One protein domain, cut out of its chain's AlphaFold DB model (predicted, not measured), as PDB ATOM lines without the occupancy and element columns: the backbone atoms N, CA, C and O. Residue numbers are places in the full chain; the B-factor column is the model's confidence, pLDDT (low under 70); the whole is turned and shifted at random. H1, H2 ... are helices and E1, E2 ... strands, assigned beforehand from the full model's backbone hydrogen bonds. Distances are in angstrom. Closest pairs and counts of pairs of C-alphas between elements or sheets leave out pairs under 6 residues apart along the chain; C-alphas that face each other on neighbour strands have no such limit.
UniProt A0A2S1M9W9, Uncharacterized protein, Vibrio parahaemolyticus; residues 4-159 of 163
ATOM      1  N   VAL A   4     289.017 455.471 332.316       92.25
ATOM      2  CA  VAL A   4     287.930 456.370 332.738       92.25
ATOM      3  C   VAL A   4     288.046 457.717 332.025       92.25
ATOM      4  O   VAL A   4     289.148 458.128 331.640       92.25
ATOM      5  N   ASN A   5     286.920 458.409 331.866       91.81
ATOM      6  CA  ASN A   5     286.892 459.831 331.547       91.81
ATOM      7  C   ASN A   5     287.277 460.601 332.816       91.81
ATOM      8  O   ASN A   5     286.537 460.591 333.798       91.81
ATOM      9  N   CYS A   6     288.451 461.230 332.820       93.06
ATOM     10  CA  CYS A   6     289.003 461.892 333.994       93.06
ATOM     11  C   CYS A   6     289.012 463.410 333.814       93.06
ATOM     12  O   CYS A   6     289.735 463.963 332.977       93.06
ATOM     13  N   PHE A   7     288.244 464.095 334.657       93.19
ATOM     14  CA  PHE A   7     288.307 465.543 334.803       93.19
ATOM     15  C   PHE A   7     289.314 465.876 335.891       93.19
ATOM     16  O   PHE A   7     289.097 465.559 337.056       93.19
ATOM     17  N   THR A   8     290.420 466.512 335.513       95.19
ATOM     18  CA  THR A   8     291.470 466.944 336.437       95.19
ATOM     19  C   THR A   8     291.336 468.429 336.726       95.19
ATOM     20  O   THR A   8     291.327 469.250 335.806       95.19
ATOM     21  N   PHE A   9     291.316 468.773 338.007       95.75
ATOM     22  CA  PHE A   9     291.186 470.133 338.505       95.75
ATOM     23  C   PHE A   9     292.468 470.541 339.225       95.75
ATOM     24  O   PHE A   9     292.815 469.956 340.252       95.75
ATOM     25  N   LYS A  10     293.167 471.549 338.703       97.12
ATOM     26  CA  LYS A  10     294.307 472.172 339.379       97.12
ATOM     27  C   LYS A  10     293.809 473.375 340.155       97.12
ATOM     28  O   LYS A  10     293.408 474.386 339.579       97.12
ATOM     29  N   TYR A  11     293.817 473.226 341.462       97.69
ATOM     30  CA  TYR A  11     293.382 474.215 342.421       97.69
ATOM     31  C   TYR A  11     294.581 475.023 342.899       97.69
ATOM     32  O   TYR A  11     295.573 474.448 343.345       97.69
ATOM     33  N   HIS A  12     294.464 476.346 342.845       98.19
ATOM     34  CA  HIS A  12     295.455 477.269 343.376       98.19
ATOM     35  C   HIS A  12     294.771 478.304 344.264       98.19
ATOM     36  O   HIS A  12     293.959 479.096 343.776       98.19
ATOM     37  N   ALA A  13     295.107 478.329 345.553       97.94
ATOM     38  CA  ALA A  13     294.604 479.328 346.489       97.94
ATOM     39  C   ALA A  13     295.723 480.130 347.146       97.94
ATOM     40  O   ALA A  13     296.755 479.588 347.526       97.94
ATOM     41  N   ILE A  14     295.473 481.423 347.343       97.69
ATOM     42  CA  ILE A  14     296.337 482.332 348.095       97.69
ATOM     43  C   ILE A  14     295.517 482.933 349.235       97.69
ATOM     44  O   ILE A  14     294.493 483.584 349.001       97.69
ATOM     45  N   LEU A  15     295.981 482.711 350.464       96.44
ATOM     46  CA  LEU A  15     295.348 483.151 351.704       96.44
ATOM     47  C   LEU A  15     296.311 484.035 352.505       96.44
ATOM     48  O   LEU A  15     297.474 483.662 352.652       96.44
ATOM     49  N   PRO A  16     295.863 485.142 353.122       96.38
ATOM     50  CA  PRO A  16     296.707 485.893 354.039       96.38
ATOM     51  C   PRO A  16     297.030 485.054 355.283       96.38
ATOM     52  O   PRO A  16     296.145 484.695 356.062       96.38
ATOM     53  N   LYS A  17     298.319 484.807 355.523       95.31
ATOM     54  CA  LYS A  17     298.838 483.936 356.589       95.31
ATOM     55  C   LYS A  17     298.343 484.322 357.982       95.31
ATOM     56  O   LYS A  17     298.148 483.462 358.828       95.31
ATOM     57  N   LYS A  18     298.100 485.613 358.224       95.62
ATOM     58  CA  LYS A  18     297.615 486.127 359.516       95.62
ATOM     59  C   LYS A  18     296.257 485.558 359.965       95.62
ATOM     60  O   LYS A  18     295.933 485.711 361.135       95.62
ATOM     61  N   TYR A  19     295.468 484.979 359.054       95.50
ATOM     62  CA  TYR A  19     294.161 484.383 359.364       95.50
ATOM     63  C   TYR A  19     294.212 482.862 359.550       95.50
ATOM     64  O   TYR A  19     293.213 482.264 359.938       95.50
ATOM     65  N   VAL A  20     295.357 482.230 359.282       95.88
ATOM     66  CA  VAL A  20     295.545 480.788 359.455       95.88
ATOM     67  C   VAL A  20     296.377 480.572 360.712       95.88
ATOM     68  O   VAL A  20     297.535 480.988 360.773       95.88
ATOM     69  N   SER A  21     295.787 479.953 361.732       95.19
ATOM     70  CA  SER A  21     296.472 479.701 363.004       95.19
ATOM     71  C   SER A  21     297.419 478.506 362.917       95.19
ATOM     72  O   SER A  21     298.527 478.555 363.446       95.19
ATOM     73  N   GLU A  22     297.002 477.452 362.219       95.81
ATOM     74  CA  GLU A  22     297.789 476.244 361.997       95.81
ATOM     75  C   GLU A  22     297.361 475.527 360.715       95.81
ATOM     76  O   GLU A  22     296.261 475.731 360.194       95.81
ATOM     77  N   TYR A  23     298.240 474.662 360.213       96.56
ATOM     78  CA  TYR A  23     297.893 473.702 359.179       96.56
ATOM     79  C   TYR A  23     298.697 472.419 359.332       96.56
ATOM     80  O   TYR A  23     299.805 472.414 359.873       96.56
ATOM     81  N   PHE A  24     298.132 471.319 358.854       96.06
ATOM     82  CA  PHE A  24     298.775 470.012 358.880       96.06
ATOM     83  C   PHE A  24     298.156 469.088 357.836       96.06
ATOM     84  O   PHE A  24     297.025 469.283 357.391       96.06
ATOM     85  N   PHE A  25     298.893 468.043 357.474       95.12
ATOM     86  CA  PHE A  25     298.421 467.015 356.558       95.12
ATOM     87  C   PHE A  25     298.003 465.760 357.319       95.12
ATOM     88  O   PHE A  25     298.687 465.309 358.237       95.12
ATOM     89  N   THR A  26     296.878 465.177 356.916       90.69
ATOM     90  CA  THR A  26     296.540 463.781 357.208       90.69
ATOM     91  C   THR A  26     296.523 463.050 355.878       90.69
ATOM     92  O   THR A  26     295.626 463.272 355.068       90.69
ATOM     93  N   GLU A  27     297.549 462.235 355.627       86.88
ATOM     94  CA  GLU A  27     297.817 461.662 354.302       86.88
ATOM     95  C   GLU A  27     297.932 462.765 353.233       86.88
ATOM     96  O   GLU A  27     298.826 463.603 353.320       86.88
ATOM     97  N   LYS A  28     297.030 462.786 352.246       86.31
ATOM     98  CA  LYS A  28     296.981 463.790 351.171       86.31
ATOM     99  C   LYS A  28     296.072 464.981 351.488       86.31
ATOM    100  O   LYS A  28     295.977 465.906 350.687       86.31
ATOM    101  N   ILE A  29     295.379 464.955 352.626       90.19
ATOM    102  CA  ILE A  29     294.354 465.940 352.969       90.19
ATOM    103  C   ILE A  29     294.974 467.037 353.828       90.19
ATOM    104  O   ILE A  29     295.393 466.793 354.963       90.19
ATOM    105  N   LEU A  30     294.987 468.258 353.296       96.38
ATOM    106  CA  LEU A  30     295.360 469.454 354.040       96.38
ATOM    107  C   LEU A  30     294.232 469.854 354.993       96.38
ATOM    108  O   LEU A  30     293.087 470.027 354.579       96.38
ATOM    109  N   THR A  31     294.571 470.058 356.260       97.00
ATOM    110  CA  THR A  31     293.725 470.755 357.229       97.00
ATOM    111  C   THR A  31     294.321 472.130 357.496       97.00
ATOM    112  O   THR A  31     295.489 472.227 357.860       97.00
ATOM    113  N   LEU A  32     293.520 473.176 357.320       96.81
ATOM    114  CA  LEU A  32     293.810 474.557 357.706       96.81
ATOM    115  C   LEU A  32     292.907 474.918 358.877       96.81
ATOM    116  O   LEU A  32     291.718 474.608 358.835       96.81
ATOM    117  N   VAL A  33     293.427 475.605 359.884       96.88
ATOM    118  CA  VAL A  33     292.601 476.152 360.961       96.88
ATOM    119  C   VAL A  33     292.487 477.657 360.790       96.88
ATOM    120  O   VAL A  33     293.482 478.381 360.784       96.88
ATOM    121  N   VAL A  34     291.248 478.109 360.625       95.25
ATOM    122  CA  VAL A  34     290.856 479.510 360.446       95.25
ATOM    123  C   VAL A  34     289.721 479.781 361.422       95.25
ATOM    124  O   VAL A  34     288.710 479.085 361.366       95.25
ATOM    125  N   ASP A  35     289.891 480.747 362.329       91.25
ATOM    126  CA  ASP A  35     288.914 481.077 363.384       91.25
ATOM    127  C   ASP A  35     288.360 479.820 364.099       91.25
ATOM    128  O   ASP A  35     287.153 479.569 364.129       91.25
ATOM    129  N   ASP A  36     289.267 478.971 364.599       91.25
ATOM    130  CA  ASP A  36     288.987 477.683 365.264       91.25
ATOM    131  C   ASP A  36     288.214 476.648 364.415       91.25
ATOM    132  O   ASP A  36     287.767 475.612 364.916       91.25
ATOM    133  N   THR A  37     288.071 476.888 363.109       94.75
ATOM    134  CA  THR A  37     287.400 475.983 362.175       94.75
ATOM    135  C   THR A  37     288.417 475.227 361.325       94.75
ATOM    136  O   THR A  37     289.221 475.830 360.621       94.75
ATOM    137  N   GLU A  38     288.342 473.893 361.346       97.06
ATOM    138  CA  GLU A  38     289.124 473.021 360.463       97.06
ATOM    139  C   GLU A  38     288.529 473.007 359.042       97.06
ATOM    140  O   GLU A  38     287.434 472.480 358.804       97.06
ATOM    141  N   LEU A  39     289.280 473.550 358.090       96.94
ATOM    142  CA  LEU A  39     288.935 473.676 356.680       96.94
ATOM    143  C   LEU A  39     289.874 472.852 355.802       96.94
ATOM    144  O   LEU A  39     291.010 472.567 356.175       96.94
ATOM    145  N   THR A  40     289.405 472.488 354.616       96.75
ATOM    146  CA  THR A  40     290.212 471.806 353.600       96.75
ATOM    147  C   THR A  40     289.898 472.363 352.206       96.75
ATOM    148  O   THR A  40     288.736 472.723 351.963       96.75
ATOM    149  N   PRO A  41     290.897 472.492 351.309       96.88
ATOM    150  CA  PRO A  41     290.667 472.811 349.902       96.88
ATOM    151  C   PRO A  41     289.737 471.788 349.254       96.88
ATOM    152  O   PRO A  41     289.862 470.588 349.499       96.88
ATOM    153  N   TYR A  42     288.808 472.254 348.428       96.12
ATOM    154  CA  TYR A  42     287.815 471.393 347.793       96.12
ATOM    155  C   TYR A  42     287.250 472.030 346.519       96.12
ATOM    156  O   TYR A  42     287.605 473.157 346.159       96.12
ATOM    157  N   LEU A  43     286.344 471.322 345.851       95.81
ATOM    158  CA  LEU A  43     285.521 471.867 344.772       95.81
ATOM    159  C   LEU A  43     284.120 472.207 345.284       95.81
ATOM    160  O   LEU A  43     283.648 471.618 346.255       95.81
ATOM    161  N   ILE A  44     283.442 473.128 344.609       95.31
ATOM    162  CA  ILE A  44     282.000 473.321 344.746       95.31
ATOM    163  C   ILE A  44     281.327 473.193 343.380       95.31
ATOM    164  O   ILE A  44     281.756 473.811 342.408       95.31
ATOM    165  N   LEU A  45     280.276 472.381 343.327       94.31
ATOM    166  CA  LEU A  45     279.416 472.159 342.176       94.31
ATOM    167  C   LEU A  45     278.103 472.902 342.417       94.31
ATOM    168  O   LEU A  45     277.305 472.527 343.277       94.31
ATOM    169  N   THR A  46     277.889 473.973 341.660       92.56
ATOM    170  CA  THR A  46     276.686 474.804 341.760       92.56
ATOM    171  C   THR A  46     275.765 474.504 340.581       92.56
ATOM    172  O   THR A  46     276.184 474.728 339.444       92.56
ATOM    173  N   PRO A  47     274.526 474.029 340.808       91.19
ATOM    174  CA  PRO A  47     273.567 473.820 339.728       91.19
ATOM    175  C   PRO A  47     273.328 475.109 338.930       91.19
ATOM    176  O   PRO A  47     273.076 476.163 339.521       91.19
ATOM    177  N   THR A  48     273.391 475.031 337.601       89.25
ATOM    178  CA  THR A  48     273.175 476.183 336.701       89.25
ATOM    179  C   THR A  48     271.855 476.111 335.933       89.25
ATOM    180  O   THR A  48     271.350 477.138 335.477       89.25
ATOM    181  N   ASN A  49     271.239 474.929 335.837       79.69
ATOM    182  CA  ASN A  49     269.977 474.753 335.125       79.69
ATOM    183  C   ASN A  49     268.775 475.290 335.916       79.69
ATOM    184  O   ASN A  49     268.331 474.706 336.899       79.69
ATOM    185  N   SER A  50     268.194 476.392 335.434       60.62
ATOM    186  CA  SER A  50     267.047 477.062 336.074       60.62
ATOM    187  C   SER A  50     265.696 476.354 335.890       60.62
ATOM    188  O   SER A  50     264.739 476.663 336.600       60.62
ATOM    189  N   HIS A  51     265.601 475.418 334.940       62.34
ATOM    190  CA  HIS A  51     264.352 474.730 334.592       62.34
ATOM    191  C   HIS A  51     264.094 473.454 335.407       62.34
ATOM    192  O   HIS A  51     263.009 472.886 335.316       62.34
ATOM    193  N   GLN A  52     265.057 473.018 336.219       64.44
ATOM    194  CA  GLN A  52     264.982 471.781 336.995       64.44
ATOM    195  C   GLN A  52     264.974 472.087 338.497       64.44
ATOM    196  O   GLN A  52     265.468 473.118 338.952       64.44
ATOM    197  N   SER A  53     264.373 471.200 339.293       68.88
ATOM    198  CA  SER A  53     264.372 471.364 340.748       68.88
ATOM    199  C   SER A  53     265.798 471.234 341.281       68.88
ATOM    200  O   SER A  53     266.386 470.154 341.213       68.88
ATOM    201  N   ASN A  54     266.314 472.308 341.887       74.69
ATOM    202  CA  ASN A  54     267.616 472.316 342.565       74.69
ATOM    203  C   ASN A  54     267.774 471.168 343.575       74.69
ATOM    204  O   ASN A  54     268.895 470.772 343.865       74.69
ATOM    205  N   HIS A  55     266.674 470.624 344.111       80.88
ATOM    206  CA  HIS A  55     266.726 469.501 345.041       80.88
ATOM    207  C   HIS A  55     267.350 468.245 344.415       80.88
ATOM    208  O   HIS A  55     268.305 467.724 344.981       80.88
ATOM    209  N   TYR A  56     266.881 467.812 343.239       80.25
ATOM    210  CA  TYR A  56     267.390 466.599 342.584       80.25
ATOM    211  C   TYR A  56     268.816 466.779 342.057       80.25
ATOM    212  O   TYR A  56     269.630 465.865 342.143       80.25
ATOM    213  N   ALA A  57     269.140 467.980 341.567       83.12
ATOM    214  CA  ALA A  57     270.494 468.295 341.125       83.12
ATOM    215  C   ALA A  57     271.504 468.196 342.286       83.12
ATOM    216  O   ALA A  57     272.591 467.644 342.143       83.12
ATOM    217  N   LEU A  58     271.140 468.685 343.475       86.38
ATOM    218  CA  LEU A  58     271.997 468.566 344.656       86.38
ATOM    219  C   LEU A  58     272.099 467.120 345.160       86.38
ATOM    220  O   LEU A  58     273.186 466.705 345.551       86.38
ATOM    221  N   GLU A  59     271.011 466.345 345.114       86.12
ATOM    222  CA  GLU A  59     271.037 464.922 345.484       86.12
ATOM    223  C   GLU A  59     271.973 464.100 344.594       86.12
ATOM    224  O   GLU A  59     272.680 463.232 345.101       86.12
ATOM    225  N   LEU A  60     272.043 464.396 343.291       86.88
ATOM    226  CA  LEU A  60     273.000 463.740 342.397       86.88
ATOM    227  C   LEU A  60     274.451 464.015 342.816       86.88
ATOM    228  O   LEU A  60     275.283 463.108 342.803       86.88
ATOM    229  N   VAL A  61     274.758 465.261 343.190       88.19
ATOM    230  CA  VAL A  61     276.106 465.638 343.632       88.19
ATOM    231  C   VAL A  61     276.456 464.942 344.946       88.19
ATOM    232  O   VAL A  61     277.517 464.327 345.050       88.19
ATOM    233  N   ASP A  62     275.564 465.035 345.934       87.12
ATOM    234  CA  ASP A  62     275.776 464.489 347.277       87.12
ATOM    235  C   ASP A  62     275.719 462.946 347.308       87.12
ATOM    236  O   ASP A  62     276.222 462.347 348.256       87.12
ATOM    237  N   GLY A  63     275.103 462.310 346.307       85.06
ATOM    238  CA  GLY A  63     274.989 460.856 346.189       85.06
ATOM    239  C   GLY A  63     276.059 460.228 345.299       85.06
ATOM    240  O   GLY A  63     276.813 459.387 345.765       85.06
ATOM    241  N   LEU A  64     276.121 460.619 344.023       86.94
ATOM    242  CA  LEU A  64     276.952 459.949 343.016       86.94
ATOM    243  C   LEU A  64     278.294 460.650 342.806       86.94
ATOM    244  O   LEU A  64     279.347 460.028 342.896       86.94
ATOM    245  N   ILE A  65     278.278 461.953 342.517       88.56
ATOM    246  CA  ILE A  65     279.499 462.664 342.094       88.56
ATOM    247  C   ILE A  65     280.535 462.702 343.225       88.56
ATOM    248  O   ILE A  65     281.735 462.638 342.963       88.56
ATOM    249  N   VAL A  66     280.088 462.757 344.482       89.62
ATOM    250  CA  VAL A  66     280.983 462.698 345.644       89.62
ATOM    251  C   VAL A  66     281.783 461.394 345.716       89.62
ATOM    252  O   VAL A  66     282.923 461.422 346.173       89.62
ATOM    253  N   GLU A  67     281.234 460.272 345.241       90.69
ATOM    254  CA  GLU A  67     281.925 458.974 345.235       90.69
ATOM    255  C   GLU A  67     283.015 458.905 344.159       90.69
ATOM    256  O   GLU A  67     283.978 458.153 344.298       90.69
ATOM    257  N   LEU A  68     282.895 459.727 343.114       92.12
ATOM    258  CA  LEU A  68     283.851 459.822 342.008       92.12
ATOM    259  C   LEU A  68     284.957 460.854 342.270       92.12
ATOM    260  O   LEU A  68     285.883 460.993 341.466       92.12
ATOM    261  N   PHE A  69     284.848 461.612 343.365       93.50
ATOM    262  CA  PHE A  69     285.767 462.685 343.715       93.50
ATOM    263  C   PHE A  69     287.006 462.166 344.437       93.50
ATOM    264  O   PHE A  69     286.926 461.559 345.504       93.50
ATOM    265  N   ASN A  70     288.173 462.525 343.908       93.25
ATOM    266  CA  ASN A  70     289.457 462.124 344.461       93.25
ATOM    267  C   ASN A  70     290.369 463.321 344.730       93.25
ATOM    268  O   ASN A  70     290.421 464.290 343.968       93.25
ATOM    269  N   ILE A  71     291.162 463.209 345.799       93.44
ATOM    270  CA  ILE A  71     292.259 464.129 346.114       93.44
ATOM    271  C   ILE A  71     293.570 463.451 345.717       93.44
ATOM    272  O   ILE A  71     294.027 462.504 346.364       93.44
ATOM    273  N   ILE A  72     294.195 463.938 344.647       94.50
ATOM    274  CA  ILE A  72     295.411 463.342 344.085       94.50
ATOM    275  C   ILE A  72     296.647 463.811 344.843       94.50
ATOM    276  O   ILE A  72     297.460 462.981 345.268       94.50
ATOM    277  N   SER A  73     296.769 465.125 345.027       94.25
ATOM    278  CA  SER A  73     297.849 465.768 345.772       94.25
ATOM    279  C   SER A  73     297.397 467.106 346.348       94.25
ATOM    280  O   SER A  73     296.465 467.739 345.849       94.25
ATOM    281  N   CYS A  74     298.075 467.538 347.405       96.38
ATOM    282  CA  CYS A  74     297.939 468.871 347.962       96.38
ATOM    283  C   CYS A  74     299.277 469.284 348.578       96.38
ATOM    284  O   CYS A  74     299.912 468.496 349.279       96.38
ATOM    285  N   GLU A  75     299.703 470.506 348.292       95.94
ATOM    286  CA  GLU A  75     300.963 471.090 348.726       95.94
ATOM    287  C   GLU A  75     300.708 472.490 349.284       95.94
ATOM    288  O   GLU A  75     299.809 473.208 348.840       95.94
ATOM    289  N   VAL A  76     301.508 472.872 350.281       97.25
ATOM    290  CA  VAL A  76     301.465 474.201 350.891       97.25
ATOM    291  C   VAL A  76     302.830 474.849 350.751       97.25
ATOM    292  O   VAL A  76     303.840 474.300 351.189       97.25
ATOM    293  N   ASN A  77     302.833 476.045 350.178       96.19
ATOM    294  CA  ASN A  77     303.975 476.936 350.114       96.19
ATOM    295  C   ASN A  77     303.680 478.184 350.946       96.19
ATOM    296  O   ASN A  77     302.566 478.702 350.953       96.19
ATOM    297  N   GLU A  78     304.684 478.705 351.639       94.75
ATOM    298  CA  GLU A  78     304.517 479.884 352.483       94.75
ATOM    299  C   GLU A  78     305.419 481.027 352.048       94.75
ATOM    300  O   GLU A  78     306.591 480.851 351.714       94.75
ATOM    301  N   THR A  79     304.879 482.236 352.154       94.69
ATOM    302  CA  THR A  79     305.653 483.471 352.146       94.69
ATOM    303  C   THR A  79     305.532 484.165 353.503       94.69
ATOM    304  O   THR A  79     304.857 483.705 354.424       94.69
ATOM    305  N   ASN A  80     306.166 485.330 353.643       93.38
ATOM    306  CA  ASN A  80     306.034 486.136 354.858       93.38
ATOM    307  C   ASN A  80     304.599 486.633 355.106       93.38
ATOM    308  O   ASN A  80     304.279 486.992 356.239       93.38
ATOM    309  N   LYS A  81     303.763 486.719 354.066       95.94
ATOM    310  CA  LYS A  81     302.416 487.303 354.148       95.94
ATOM    311  C   LYS A  81     301.310 486.312 353.843       95.94
ATOM    312  O   LYS A  81     300.231 486.461 354.408       95.94
ATOM    313  N   ASP A  82     301.592 485.320 353.009       97.62
ATOM    314  CA  ASP A  82     300.578 484.481 352.389       97.62
ATOM    315  C   ASP A  82     300.905 482.996 352.550       97.62
ATOM    316  O   ASP A  82     302.073 482.599 352.549       97.62
ATOM    317  N   ILE A  83     299.851 482.196 352.659       97.25
ATOM    318  CA  ILE A  83     299.852 480.751 352.459       97.25
ATOM    319  C   ILE A  83     299.323 480.498 351.050       97.25
ATOM    320  O   ILE A  83     298.255 480.988 350.683       97.25
ATOM    321  N   ILE A  84     300.092 479.751 350.272       97.94
ATOM    322  CA  ILE A  84     299.791 479.354 348.902       97.94
ATOM    323  C   ILE A  84     299.510 477.857 348.925       97.94
ATOM    324  O   ILE A  84     300.302 477.086 349.465       97.94
ATOM    325  N   ILE A  85     298.375 477.455 348.372       98.12
ATOM    326  CA  ILE A  85     297.913 476.071 348.369       98.12
ATOM    327  C   ILE A  85     297.722 475.641 346.930       98.12
ATOM    328  O   ILE A  85     296.903 476.219 346.216       98.12
ATOM    329  N   ASP A  86     298.431 474.591 346.551       97.94
ATOM    330  CA  ASP A  86     298.295 473.938 345.261       97.94
ATOM    331  C   ASP A  86     297.700 472.548 345.499       97.94
ATOM    332  O   ASP A  86     298.205 471.779 346.316       97.94
ATOM    333  N   ALA A  87     296.599 472.213 344.833       97.25
ATOM    334  CA  ALA A  87     295.976 470.898 344.948       97.25
ATOM    335  C   ALA A  87     295.522 470.370 343.589       97.25
ATOM    336  O   ALA A  87     295.214 471.132 342.672       97.25
ATOM    337  N   ILE A  88     295.489 469.047 343.462       96.94
ATOM    338  CA  ILE A  88     294.977 468.358 342.282       96.94
ATOM    339  C   ILE A  88     293.823 467.468 342.720       96.94
ATOM    340  O   ILE A  88     294.002 466.568 343.548       96.94
ATOM    341  N   PHE A  89     292.655 467.706 342.134       95.88
ATOM    342  CA  PHE A  89     291.469 466.877 342.308       95.88
ATOM    343  C   PHE A  89     291.111 466.181 341.002       95.88
ATOM    344  O   PHE A  89     291.398 466.714 339.927       95.88
ATOM    345  N   THR A  90     290.449 465.028 341.087       95.31
ATOM    346  CA  THR A  90     289.852 464.378 339.916       95.31
ATOM    347  C   THR A  90     288.395 464.005 340.153       95.31
ATOM    348  O   THR A  90     287.993 463.716 341.279       95.31
ATOM    349  N   LEU A  91     287.609 464.033 339.076       94.25
ATOM    350  CA  LEU A  91     286.339 463.322 338.957       94.25
ATOM    351  C   LEU A  91     286.492 462.285 337.847       94.25
ATOM    352  O   LEU A  91     286.874 462.637 336.728       94.25
ATOM    353  N   GLU A  92     286.218 461.027 338.163       94.06
ATOM    354  CA  GLU A  92     286.447 459.893 337.267       94.06
ATOM    355  C   GLU A  92     285.122 459.224 336.921       94.06
ATOM    356  O   GLU A  92     284.447 458.703 337.797       94.06
ATOM    357  N   PHE A  93     284.756 459.255 335.644       91.38
ATOM    358  CA  PHE A  93     283.518 458.678 335.125       91.38
ATOM    359  C   PHE A  93     283.821 457.501 334.202       91.38
ATOM    360  O   PHE A  93     284.892 457.450 333.580       91.38
ATOM    361  N   ASP A  94     282.875 456.580 334.061       90.31
ATOM    362  CA  ASP A  94     283.034 455.477 333.123       90.31
ATOM    363  C   ASP A  94     283.095 456.009 331.683       90.31
ATOM    364  O   ASP A  94     282.585 457.081 331.345       90.31
ATOM    365  N   LEU A  95     283.767 455.265 330.799       88.81
ATOM    366  CA  LEU A  95     283.891 455.666 329.391       88.81
ATOM    367  C   LEU A  95     282.544 455.700 328.661       88.81
ATOM    368  O   LEU A  95     282.411 456.433 327.681       88.81
ATOM    369  N   ASP A  96     281.588 454.904 329.135       86.81
ATOM    370  CA  ASP A  96     280.248 454.797 328.566       86.81
ATOM    371  C   ASP A  96     279.297 455.890 329.098       86.81
ATOM    372  O   ASP A  96     278.221 456.088 328.526       86.81
ATOM    373  N   ASP A  97     279.695 456.637 330.137       86.06
ATOM    374  CA  ASP A  97     278.908 457.758 330.649       86.06
ATOM    375  C   ASP A  97     278.949 458.935 329.654       86.06
ATOM    376  O   ASP A  97     280.014 459.420 329.266       86.06
ATOM    377  N   ASP A  98     277.781 459.462 329.270       86.69
ATOM    378  CA  ASP A  98     277.651 460.630 328.377       86.69
ATOM    379  C   ASP A  98     277.872 461.955 329.135       86.69
ATOM    380  O   ASP A  98     277.037 462.864 329.098       86.69
ATOM    381  N   ILE A  99     278.987 462.053 329.865       88.25
ATOM    382  CA  ILE A  99     279.386 463.258 330.598       88.25
ATOM    383  C   ILE A  99     280.073 464.232 329.655       88.25
ATOM    384  O   ILE A  99     281.020 463.887 328.946       88.25
ATOM    385  N   LYS A 100     279.639 465.491 329.690       88.25
ATOM    386  CA  LYS A 100     280.256 466.562 328.899       88.25
ATOM    387  C   LYS A 100     280.846 467.617 329.814       88.25
ATOM    388  O   LYS A 100     280.302 467.899 330.877       88.25
ATOM    389  N   PHE A 101     281.932 468.231 329.356       85.12
ATOM    390  CA  PHE A 101     282.531 469.387 330.007       85.12
ATOM    391  C   PHE A 101     282.681 470.524 329.009       85.12
ATOM    392  O   PHE A 101     283.388 470.387 328.007       85.12
ATOM    393  N   ILE A 102     281.970 471.617 329.262       85.19
ATOM    394  CA  ILE A 102     281.889 472.780 328.376       85.19
ATOM    395  C   ILE A 102     281.918 474.021 329.266       85.19
ATOM    396  O   ILE A 102     281.173 474.083 330.237       85.19
ATOM    397  N   ASP A 103     282.788 474.984 328.962       83.62
ATOM    398  CA  ASP A 103     282.854 476.291 329.638       83.62
ATOM    399  C   ASP A 103     282.883 476.233 331.183       83.62
ATOM    400  O   ASP A 103     282.235 477.022 331.866       83.62
ATOM    401  N   SER A 104     283.670 475.309 331.744       83.31
ATOM    402  CA  SER A 104     283.784 475.081 333.198       83.31
ATOM    403  C   SER A 104     282.536 474.505 333.879       83.31
ATOM    404  O   SER A 104     282.428 474.536 335.109       83.31
ATOM    405  N   GLU A 105     281.626 473.922 333.101       90.38
ATOM    406  CA  GLU A 105     280.462 473.196 333.599       90.38
ATOM    407  C   GLU A 105     280.526 471.708 333.240       90.38
ATOM    408  O   GLU A 105     280.896 471.339 332.122       90.38
ATOM    409  N   ILE A 106     280.134 470.851 334.189       89.56
ATOM    410  CA  ILE A 106     279.853 469.435 333.935       89.56
ATOM    411  C   ILE A 106     278.371 469.275 333.614       89.56
ATOM    412  O   ILE A 106     277.513 469.759 334.354       89.56
ATOM    413  N   PHE A 107     278.086 468.537 332.543       89.88
ATOM    414  CA  PHE A 107     276.749 468.139 332.131       89.88
ATOM    415  C   PHE A 107     276.591 466.638 332.349       89.88
ATOM    416  O   PHE A 107     277.271 465.842 331.699       89.88
ATOM    417  N   TYR A 108     275.691 466.271 333.255       87.94
ATOM    418  CA  TYR A 108     275.362 464.890 333.583       87.94
ATOM    419  C   TYR A 108     274.020 464.514 332.939       87.94
ATOM    420  O   TYR A 108     273.045 465.239 333.152       87.94
ATOM    421  N   PRO A 109     273.937 463.437 332.140       85.69
ATOM    422  CA  PRO A 109     272.718 463.073 331.429       85.69
ATOM    423  C   PRO A 109     271.618 462.662 332.408       85.69
ATOM    424  O   PRO A 109     271.860 461.967 333.392       85.69
ATOM    425  N   ILE A 110     270.388 463.072 332.127       78.75
ATOM    426  CA  ILE A 110     269.215 462.594 332.853       78.75
ATOM    427  C   ILE A 110     268.726 461.330 332.155       78.75
ATOM    428  O   ILE A 110     268.530 461.327 330.939       78.75
ATOM    429  N   GLU A 111     268.502 460.259 332.916       67.56
ATOM    430  CA  GLU A 111     267.727 459.121 332.428       67.56
ATOM    431  C   GLU A 111     266.274 459.576 332.221       67.56
ATOM    432  O   GLU A 111     265.450 459.544 333.132       67.56
ATOM    433  N   SER A 112     265.963 460.086 331.031       57.59
ATOM    434  CA  SER A 112     264.591 460.360 330.612       57.59
ATOM    435  C   SER A 112     264.084 459.198 329.767       57.59
ATOM    436  O   SER A 112     264.776 458.784 328.834       57.59
ATOM    437  N   ASP A 113     262.861 458.728 330.034       50.06
ATOM    438  CA  ASP A 113     262.130 457.858 329.111       50.06
ATOM    439  C   ASP A 113     262.208 458.455 327.695       50.06
ATOM    440  O   ASP A 113     261.892 459.630 327.497       50.06
ATOM    441  N   GLU A 114     262.657 457.653 326.724       50.03
ATOM    442  CA  GLU A 114     263.106 458.011 325.362       50.03
ATOM    443  C   GLU A 114     262.040 458.660 324.440       50.03
ATOM    444  O   GLU A 114     262.098 458.562 323.215       50.03
ATOM    445  N   ILE A 115     261.018 459.313 324.986       53.06
ATOM    446  CA  ILE A 115     259.802 459.688 324.265       53.06
ATOM    447  C   ILE A 115     259.979 460.983 323.445       53.06
ATOM    448  O   ILE A 115     259.186 461.218 322.534       53.06
ATOM    449  N   GLN A 116     261.008 461.813 323.689       50.47
ATOM    450  CA  GLN A 116     261.146 463.116 323.002       50.47
ATOM    451  C   GLN A 116     262.483 463.421 322.306       50.47
ATOM    452  O   GLN A 116     262.615 464.490 321.719       50.47
ATOM    453  N   GLY A 117     263.437 462.491 322.243       54.50
ATOM    454  CA  GLY A 117     264.608 462.614 321.353       54.50
ATOM    455  C   GLY A 117     265.640 463.705 321.699       54.50
ATOM    456  O   GLY A 117     266.726 463.690 321.120       54.50
ATOM    457  N   GLU A 118     265.365 464.599 322.651       60.44
ATOM    458  CA  GLU A 118     266.347 465.513 323.241       60.44
ATOM    459  C   GLU A 118     266.794 464.963 324.601       60.44
ATOM    460  O   GLU A 118     265.977 464.754 325.494       60.44
ATOM    461  N   LYS A 119     268.097 464.689 324.751       68.75
ATOM    462  CA  LYS A 119     268.672 464.326 326.051       68.75
ATOM    463  C   LYS A 119     268.715 465.568 326.934       68.75
ATOM    464  O   LYS A 119     269.382 466.544 326.584       68.75
ATOM    465  N   GLU A 120     268.051 465.513 328.080       79.69
ATOM    466  CA  GLU A 120     268.214 466.520 329.122       79.69
ATOM    467  C   GLU A 120     269.468 466.236 329.956       79.69
ATOM    468  O   GLU A 120     269.868 465.086 330.142       79.69
ATOM    469  N   TYR A 121     270.087 467.297 330.471       85.88
ATOM    470  CA  TYR A 121     271.261 467.209 331.333       85.88
ATOM    471  C   TYR A 121     271.014 468.003 332.611       85.88
ATOM    472  O   TYR A 121     270.415 469.077 332.565       85.88
ATOM    473  N   TYR A 122     271.526 467.518 333.736       88.50
ATOM    474  CA  TYR A 122     271.859 468.391 334.853       88.50
ATOM    475  C   TYR A 122     273.172 469.109 334.542       88.50
ATOM    476  O   TYR A 122     274.111 468.475 334.064       88.50
ATOM    477  N   SER A 123     273.253 470.405 334.827       90.19
ATOM    478  CA  SER A 123     274.455 471.211 334.606       90.19
ATOM    479  C   SER A 123     274.966 471.807 335.915       90.19
ATOM    480  O   SER A 123     274.186 472.321 336.728       90.19
ATOM    481  N   TYR A 124     276.281 471.731 336.120       91.75
ATOM    482  CA  TYR A 124     276.948 472.187 337.337       91.75
ATOM    483  C   TYR A 124     278.178 473.013 336.997       91.75
ATOM    484  O   TYR A 124     279.128 472.497 336.409       91.75
ATOM    485  N   LYS A 125     278.199 474.265 337.451       93.12
ATOM    486  CA  LYS A 125     279.409 475.084 337.451       93.12
ATOM    487  C   LYS A 125     280.356 474.606 338.536       93.12
ATOM    488  O   LYS A 125     279.926 474.400 339.673       93.12
ATOM    489  N   ILE A 126     281.630 474.465 338.183       93.81
ATOM    490  CA  ILE A 126     282.672 474.017 339.105       93.81
ATOM    491  C   ILE A 126     283.584 475.179 339.451       93.81
ATOM    492  O   ILE A 126     284.208 475.776 338.577       93.81
ATOM    493  N   ASP A 127     283.697 475.458 340.743       94.69
ATOM    494  CA  ASP A 127     284.626 476.443 341.279       94.69
ATOM    495  C   ASP A 127     285.497 475.817 342.378       94.69
ATOM    496  O   ASP A 127     285.134 474.825 343.014       94.69
ATOM    497  N   GLY A 128     286.668 476.411 342.616       95.75
ATOM    498  CA  GLY A 128     287.487 476.073 343.774       95.75
ATOM    499  C   GLY A 128     286.902 476.697 345.041       95.75
ATOM    500  O   GLY A 128     286.504 477.862 345.045       95.75
ATOM    501  N   ALA A 129     286.876 475.943 346.136       96.25
ATOM    502  CA  ALA A 129     286.358 476.400 347.418       96.25
ATOM    503  C   ALA A 129     287.151 475.834 348.606       96.25
ATOM    504  O   ALA A 129     288.108 475.076 348.451       96.25
ATOM    505  N   PHE A 130     286.727 476.212 349.811       96.50
ATOM    506  CA  PHE A 130     287.051 475.509 351.048       96.50
ATOM    507  C   PHE A 130     285.779 474.906 351.630       96.50
ATOM    508  O   PHE A 130     284.706 475.504 351.538       96.50
ATOM    509  N   THR A 131     285.901 473.750 352.269       96.06
ATOM    510  CA  THR A 131     284.810 473.108 353.008       96.06
ATOM    511  C   THR A 131     285.276 472.696 354.401       96.06
ATOM    512  O   THR A 131     286.468 472.750 354.713       96.06
ATOM    513  N   LYS A 132     284.346 472.287 355.267       95.50
ATOM    514  CA  LYS A 132     284.689 471.784 356.602       95.50
ATOM    515  C   LYS A 132     285.378 470.433 356.473       95.50
ATOM    516  O   LYS A 132     284.793 469.492 355.949       95.50
ATOM    517  N   ARG A 133     286.568 470.291 357.052       93.50
ATOM    518  CA  ARG A 133     287.379 469.066 356.941       93.50
ATOM    519  C   ARG A 133     286.671 467.811 357.468       93.50
ATOM    520  O   ARG A 133     286.844 466.732 356.920       93.50
ATOM    521  N   ARG A 134     285.863 467.940 358.525       90.88
ATOM    522  CA  ARG A 134     285.136 466.804 359.133       90.88
ATOM    523  C   ARG A 134     283.839 466.432 358.411       90.88
ATOM    524  O   ARG A 134     283.292 465.368 358.671       90.88
ATOM    525  N   THR A 135     283.335 467.315 357.556       91.69
ATOM    526  CA  THR A 135     282.100 467.123 356.785       91.69
ATOM    527  C   THR A 135     282.286 467.762 355.405       91.69
ATOM    528  O   THR A 135     281.656 468.793 355.136       91.69
ATOM    529  N   PRO A 136     283.213 467.238 354.578       91.19
ATOM    530  CA  PRO A 136     283.472 467.806 353.266       91.19
ATOM    531  C   PRO A 136     282.226 467.690 352.391       91.19
ATOM    532  O   PRO A 136     281.415 466.782 352.563       91.19
ATOM    533  N   SER A 137     282.041 468.650 351.493       92.12
ATOM    534  CA  SER A 137     280.841 468.728 350.669       92.12
ATOM    535  C   SER A 137     281.147 469.429 349.359       92.12
ATOM    536  O   SER A 137     281.714 470.521 349.361       92.12
ATOM    537  N   LEU A 138     280.720 468.809 348.259       94.25
ATOM    538  CA  LEU A 138     280.766 469.399 346.921       94.25
ATOM    539  C   LEU A 138     279.636 470.414 346.704       94.25
ATOM    540  O   LEU A 138     279.671 471.160 345.738       94.25
ATOM    541  N   THR A 139     278.642 470.479 347.589       93.44
ATOM    542  CA  THR A 139     277.486 471.385 347.476       93.44
ATOM    543  C   THR A 139     277.547 472.557 348.456       93.44
ATOM    544  O   THR A 139     276.763 473.503 348.348       93.44
ATOM    545  N   LYS A 140     278.466 472.522 349.431       92.44
ATOM    546  CA  LYS A 140     278.583 473.524 350.499       92.44
ATOM    547  C   LYS A 140     280.026 473.970 350.691       92.44
ATOM    548  O   LYS A 140     280.877 473.207 351.155       92.44
ATOM    549  N   SER A 141     280.258 475.251 350.433       94.06
ATOM    550  CA  SER A 141     281.510 475.937 350.735       94.06
ATOM    551  C   SER A 141     281.439 476.704 352.054       94.06
ATOM    552  O   SER A 141     280.368 476.991 352.599       94.06
ATOM    553  N   VAL A 142     282.612 477.043 352.576       94.56
ATOM    554  CA  VAL A 142     282.792 477.954 353.702       94.56
ATOM    555  C   VAL A 142     283.253 479.304 353.170       94.56
ATOM    556  O   VAL A 142     284.215 479.390 352.409       94.56
ATOM    557  N   ASN A 143     282.580 480.368 353.604       92.12
ATOM    558  CA  ASN A 143     283.085 481.722 353.430       92.12
ATOM    559  C   ASN A 143     284.185 481.970 354.468       92.12
ATOM    560  O   ASN A 143     283.933 481.862 355.667       92.12
ATOM    561  N   LEU A 144     285.385 482.300 353.997       91.00
ATOM    562  CA  LEU A 144     286.552 482.521 354.848       91.00
ATOM    563  C   LEU A 144     286.487 483.825 355.656       91.00
ATOM    564  O   LEU A 144     287.234 483.979 356.613       91.00
ATOM    565  N   GLY A 145     285.621 484.775 355.289       90.19
ATOM    566  CA  GLY A 145     285.500 486.062 355.984       90.19
ATOM    567  C   GLY A 145     286.635 487.054 355.694       90.19
ATOM    568  O   GLY A 145     286.677 488.128 356.292       90.19
ATOM    569  N   PHE A 146     287.534 486.728 354.764       91.88
ATOM    570  CA  PHE A 146     288.608 487.594 354.288       91.88
ATOM    571  C   PHE A 146     288.900 487.350 352.807       91.88
ATOM    572  O   PHE A 146     288.483 486.344 352.234       91.88
ATOM    573  N   ASP A 147     289.646 488.274 352.201       89.94
ATOM    574  CA  ASP A 147     290.026 488.182 350.796       89.94
ATOM    575  C   ASP A 147     290.966 486.991 350.564       89.94
ATOM    576  O   ASP A 147     292.098 486.957 351.054       89.94
ATOM    577  N   SER A 148     290.481 486.028 349.790       90.00
ATOM    578  CA  SER A 148     291.230 484.887 349.273       90.00
ATOM    579  C   SER A 148     291.136 484.875 347.756       90.00
ATOM    580  O   SER A 148     290.051 485.071 347.207       90.00
ATOM    581  N   SER A 149     292.241 484.585 347.077       94.56
ATOM    582  CA  SER A 149     292.211 484.303 345.641       94.56
ATOM    583  C   SER A 149     292.172 482.800 345.451       94.56
ATOM    584  O   SER A 149     293.071 482.124 345.937       94.56
ATOM    585  N   ILE A 150     291.174 482.290 344.734       95.94
ATOM    586  CA  ILE A 150     291.098 480.883 344.339       95.94
ATOM    587  C   ILE A 150     290.952 480.836 342.825       95.94
ATOM    588  O   ILE A 150     290.022 481.418 342.273       95.94
ATOM    589  N   ASN A 151     291.875 480.145 342.169       95.12
ATOM    590  CA  ASN A 151     291.846 479.872 340.741       95.12
ATOM    591  C   ASN A 151     291.754 478.364 340.525       95.12
ATOM    592  O   ASN A 151     292.377 477.582 341.248       95.12
ATOM    593  N   LEU A 152     290.980 477.972 339.519       95.31
ATOM    594  CA  LEU A 152     290.785 476.583 339.145       95.31
ATOM    595  C   LEU A 152     291.042 476.429 337.649       95.31
ATOM    596  O   LEU A 152     290.358 477.046 336.836       95.31
ATOM    597  N   GLU A 153     292.019 475.604 337.289       93.81
ATOM    598  CA  GLU A 153     292.204 475.153 335.910       93.81
ATOM    599  C   GLU A 153     291.622 473.753 335.765       93.81
ATOM    600  O   GLU A 153     291.814 472.905 336.638       93.81
ATOM    601  N   VAL A 154     290.943 473.494 334.650       91.19
ATOM    602  CA  VAL A 154     290.316 472.195 334.396       91.19
ATOM    603  C   VAL A 154     290.826 471.610 333.092       91.19
ATOM    604  O   VAL A 154     290.972 472.315 332.093       91.19
ATOM    605  N   ASN A 155     291.089 470.310 333.107       90.94
ATOM    606  CA  ASN A 155     291.441 469.530 331.934       90.94
ATOM    607  C   ASN A 155     290.630 468.229 331.894       90.94
ATOM    608  O   ASN A 155     290.301 467.677 332.940       90.94
ATOM    609  N   ASN A 156     290.355 467.726 330.692       89.38
ATOM    610  CA  ASN A 156     289.707 466.435 330.469       89.38
ATOM    611  C   ASN A 156     290.653 465.525 329.672       89.38
ATOM    612  O   ASN A 156     291.183 465.936 328.634       89.38
ATOM    613  N   SER A 157     290.860 464.299 330.145       90.19
ATOM    614  CA  SER A 157     291.595 463.260 329.425       90.19
ATOM    615  C   SER A 157     291.077 461.858 329.759       90.19
ATOM    616  O   SER A 157     290.354 461.642 330.727       90.19
ATOM    617  N   ILE A 158     291.461 460.878 328.936       90.62
ATOM    618  CA  ILE A 158     291.228 459.461 329.229       90.62
ATOM    619  C   ILE A 158     292.417 458.937 330.031       90.62
ATOM    620  O   ILE A 158     293.512 458.754 329.490       90.62
ATOM    621  N   GLU A 159     292.184 458.634 331.301       91.25
ATOM    622  CA  GLU A 159     293.219 458.189 332.233       91.25
ATOM    623  C   GLU A 159     292.961 456.764 332.721       91.25
ATOM    624  O   GLU A 159     291.957 456.129 332.398       91.25
TER     625      GLU A 159
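AT A GLANCE: This is residues 4 to 159 of the 163 residues of an uncharacterized protein of Vibrio parahaemolyticus (UniProt A0A2S1M9W9). This is a sandwich of two antiparallel sheets: a six-stranded sheet, E2 E3 E4 E9 E8 E7, curled like part of a barrel, wraps over one face of the less curled four-stranded sheet E5 E6 E1 E10. The small helix H1 lies across E4 and E9, H2 stands beside the four-stranded sheet, and the loop residues 113 to 118 stick out at one end. The printed part has 156 residues with ten named strands and two named helices, in the order E1 E2 E3 E4 H1 H2 E5 E6 E7 E8 E9 E10, and its class is mostly strand. It is compact, with a radius of gyration of the C-alphas of 16.9 A, yet elongated in outline, spanning 60 by 32 by 25 A.

HOW THE PARTS SIT: Begin at E1, residues 4 to 16, an inner strand of the four-stranded sheet. On one side of it look for E10, residues 149 to 159, antiparallel at 164 degrees, with N 8 and O 155 at 2.8 A; on the other side is E6, residues 82 to 94, antiparallel at 165 degrees, with N 9 and O 89 at 2.8 A. E5, residues 69 to 78, forms a hairpin with E6, where N 75 and O 86 are 2.8 A apart. The chain changes to the other sheet at E2, residues 22 to 26, an edge strand; it forms a hairpin with E3, residues 29 to 34, with N 31 and O 24 at 2.8 A. E3 in turn forms a hairpin with E4, residues 37 to 47, with N 32 and O 39 at 2.8 A; E2 E3 E4 is a meander, each strand the antiparallel neighbour of the one before. E4 bends by 76 degrees at residue 41, and its pairing is staggered: residues 37 to 39 pair with E3, residues 39 to 47 with E9, residues 121 to 132, where N 42 and O 129 are 2.9 A apart. A second meander is E7, residues 100 to 102, E8, residues 105 to 109, and E9; N 107 and O 100 are 2.8 A apart, and so are N 108 and O 122. Between the sheets, compare the closest C-alphas of E9 and E10, Gly 128 and Leu 152, 5.7 A apart, and those of E3 and E5, Leu 30 and Cys 74, 6.6 A apart. H1, residues 54 to 63, is on the six-stranded sheet at a height of 8.7 A, over E9 and only just over E4, on which 3 of its C-alphas fall; it runs across the strands, at 63 degrees to E9 on the local plane. H2, residues 65 to 68, stands at the level of the four-stranded sheet; its closest C-alphas with E6 are Leu 68 and Leu 91, 5.3 A apart. In H1 every O i to N i+4 pair is within hydrogen-bond range, while H2 is too short for such a pair.

IN THESE COORDINATES: Find C-alpha 4 at (287.930, 456.370, 332.738); from there E1 runs 37.4 A to C-alpha 16 at (296.707, 485.893, 354.039). E2 spans 13.4 A, E3 15.9 A and E4 26.5 A; then come H1, 14.1 A, and H2, 5.2 A. E5 spans 26.9 A, E6 39.0 A, E7 6.5 A, E8 12.9 A and E9 29.0 A. E10 covers 29.4 A and ends at C-alpha 159, (293.219, 458.189, 332.233).

THE WHOLE: The C-alphas farthest apart are those of Asn 80 and Ile 115, 61.4 A. The printed part has no cut. Its long links are E8 to E9, 11 residues, and E9 to E10, 16 residues. The mean pLDDT of the printed part is 89.4; look for values under 70 at residues 50 to 53 and 111 to 119.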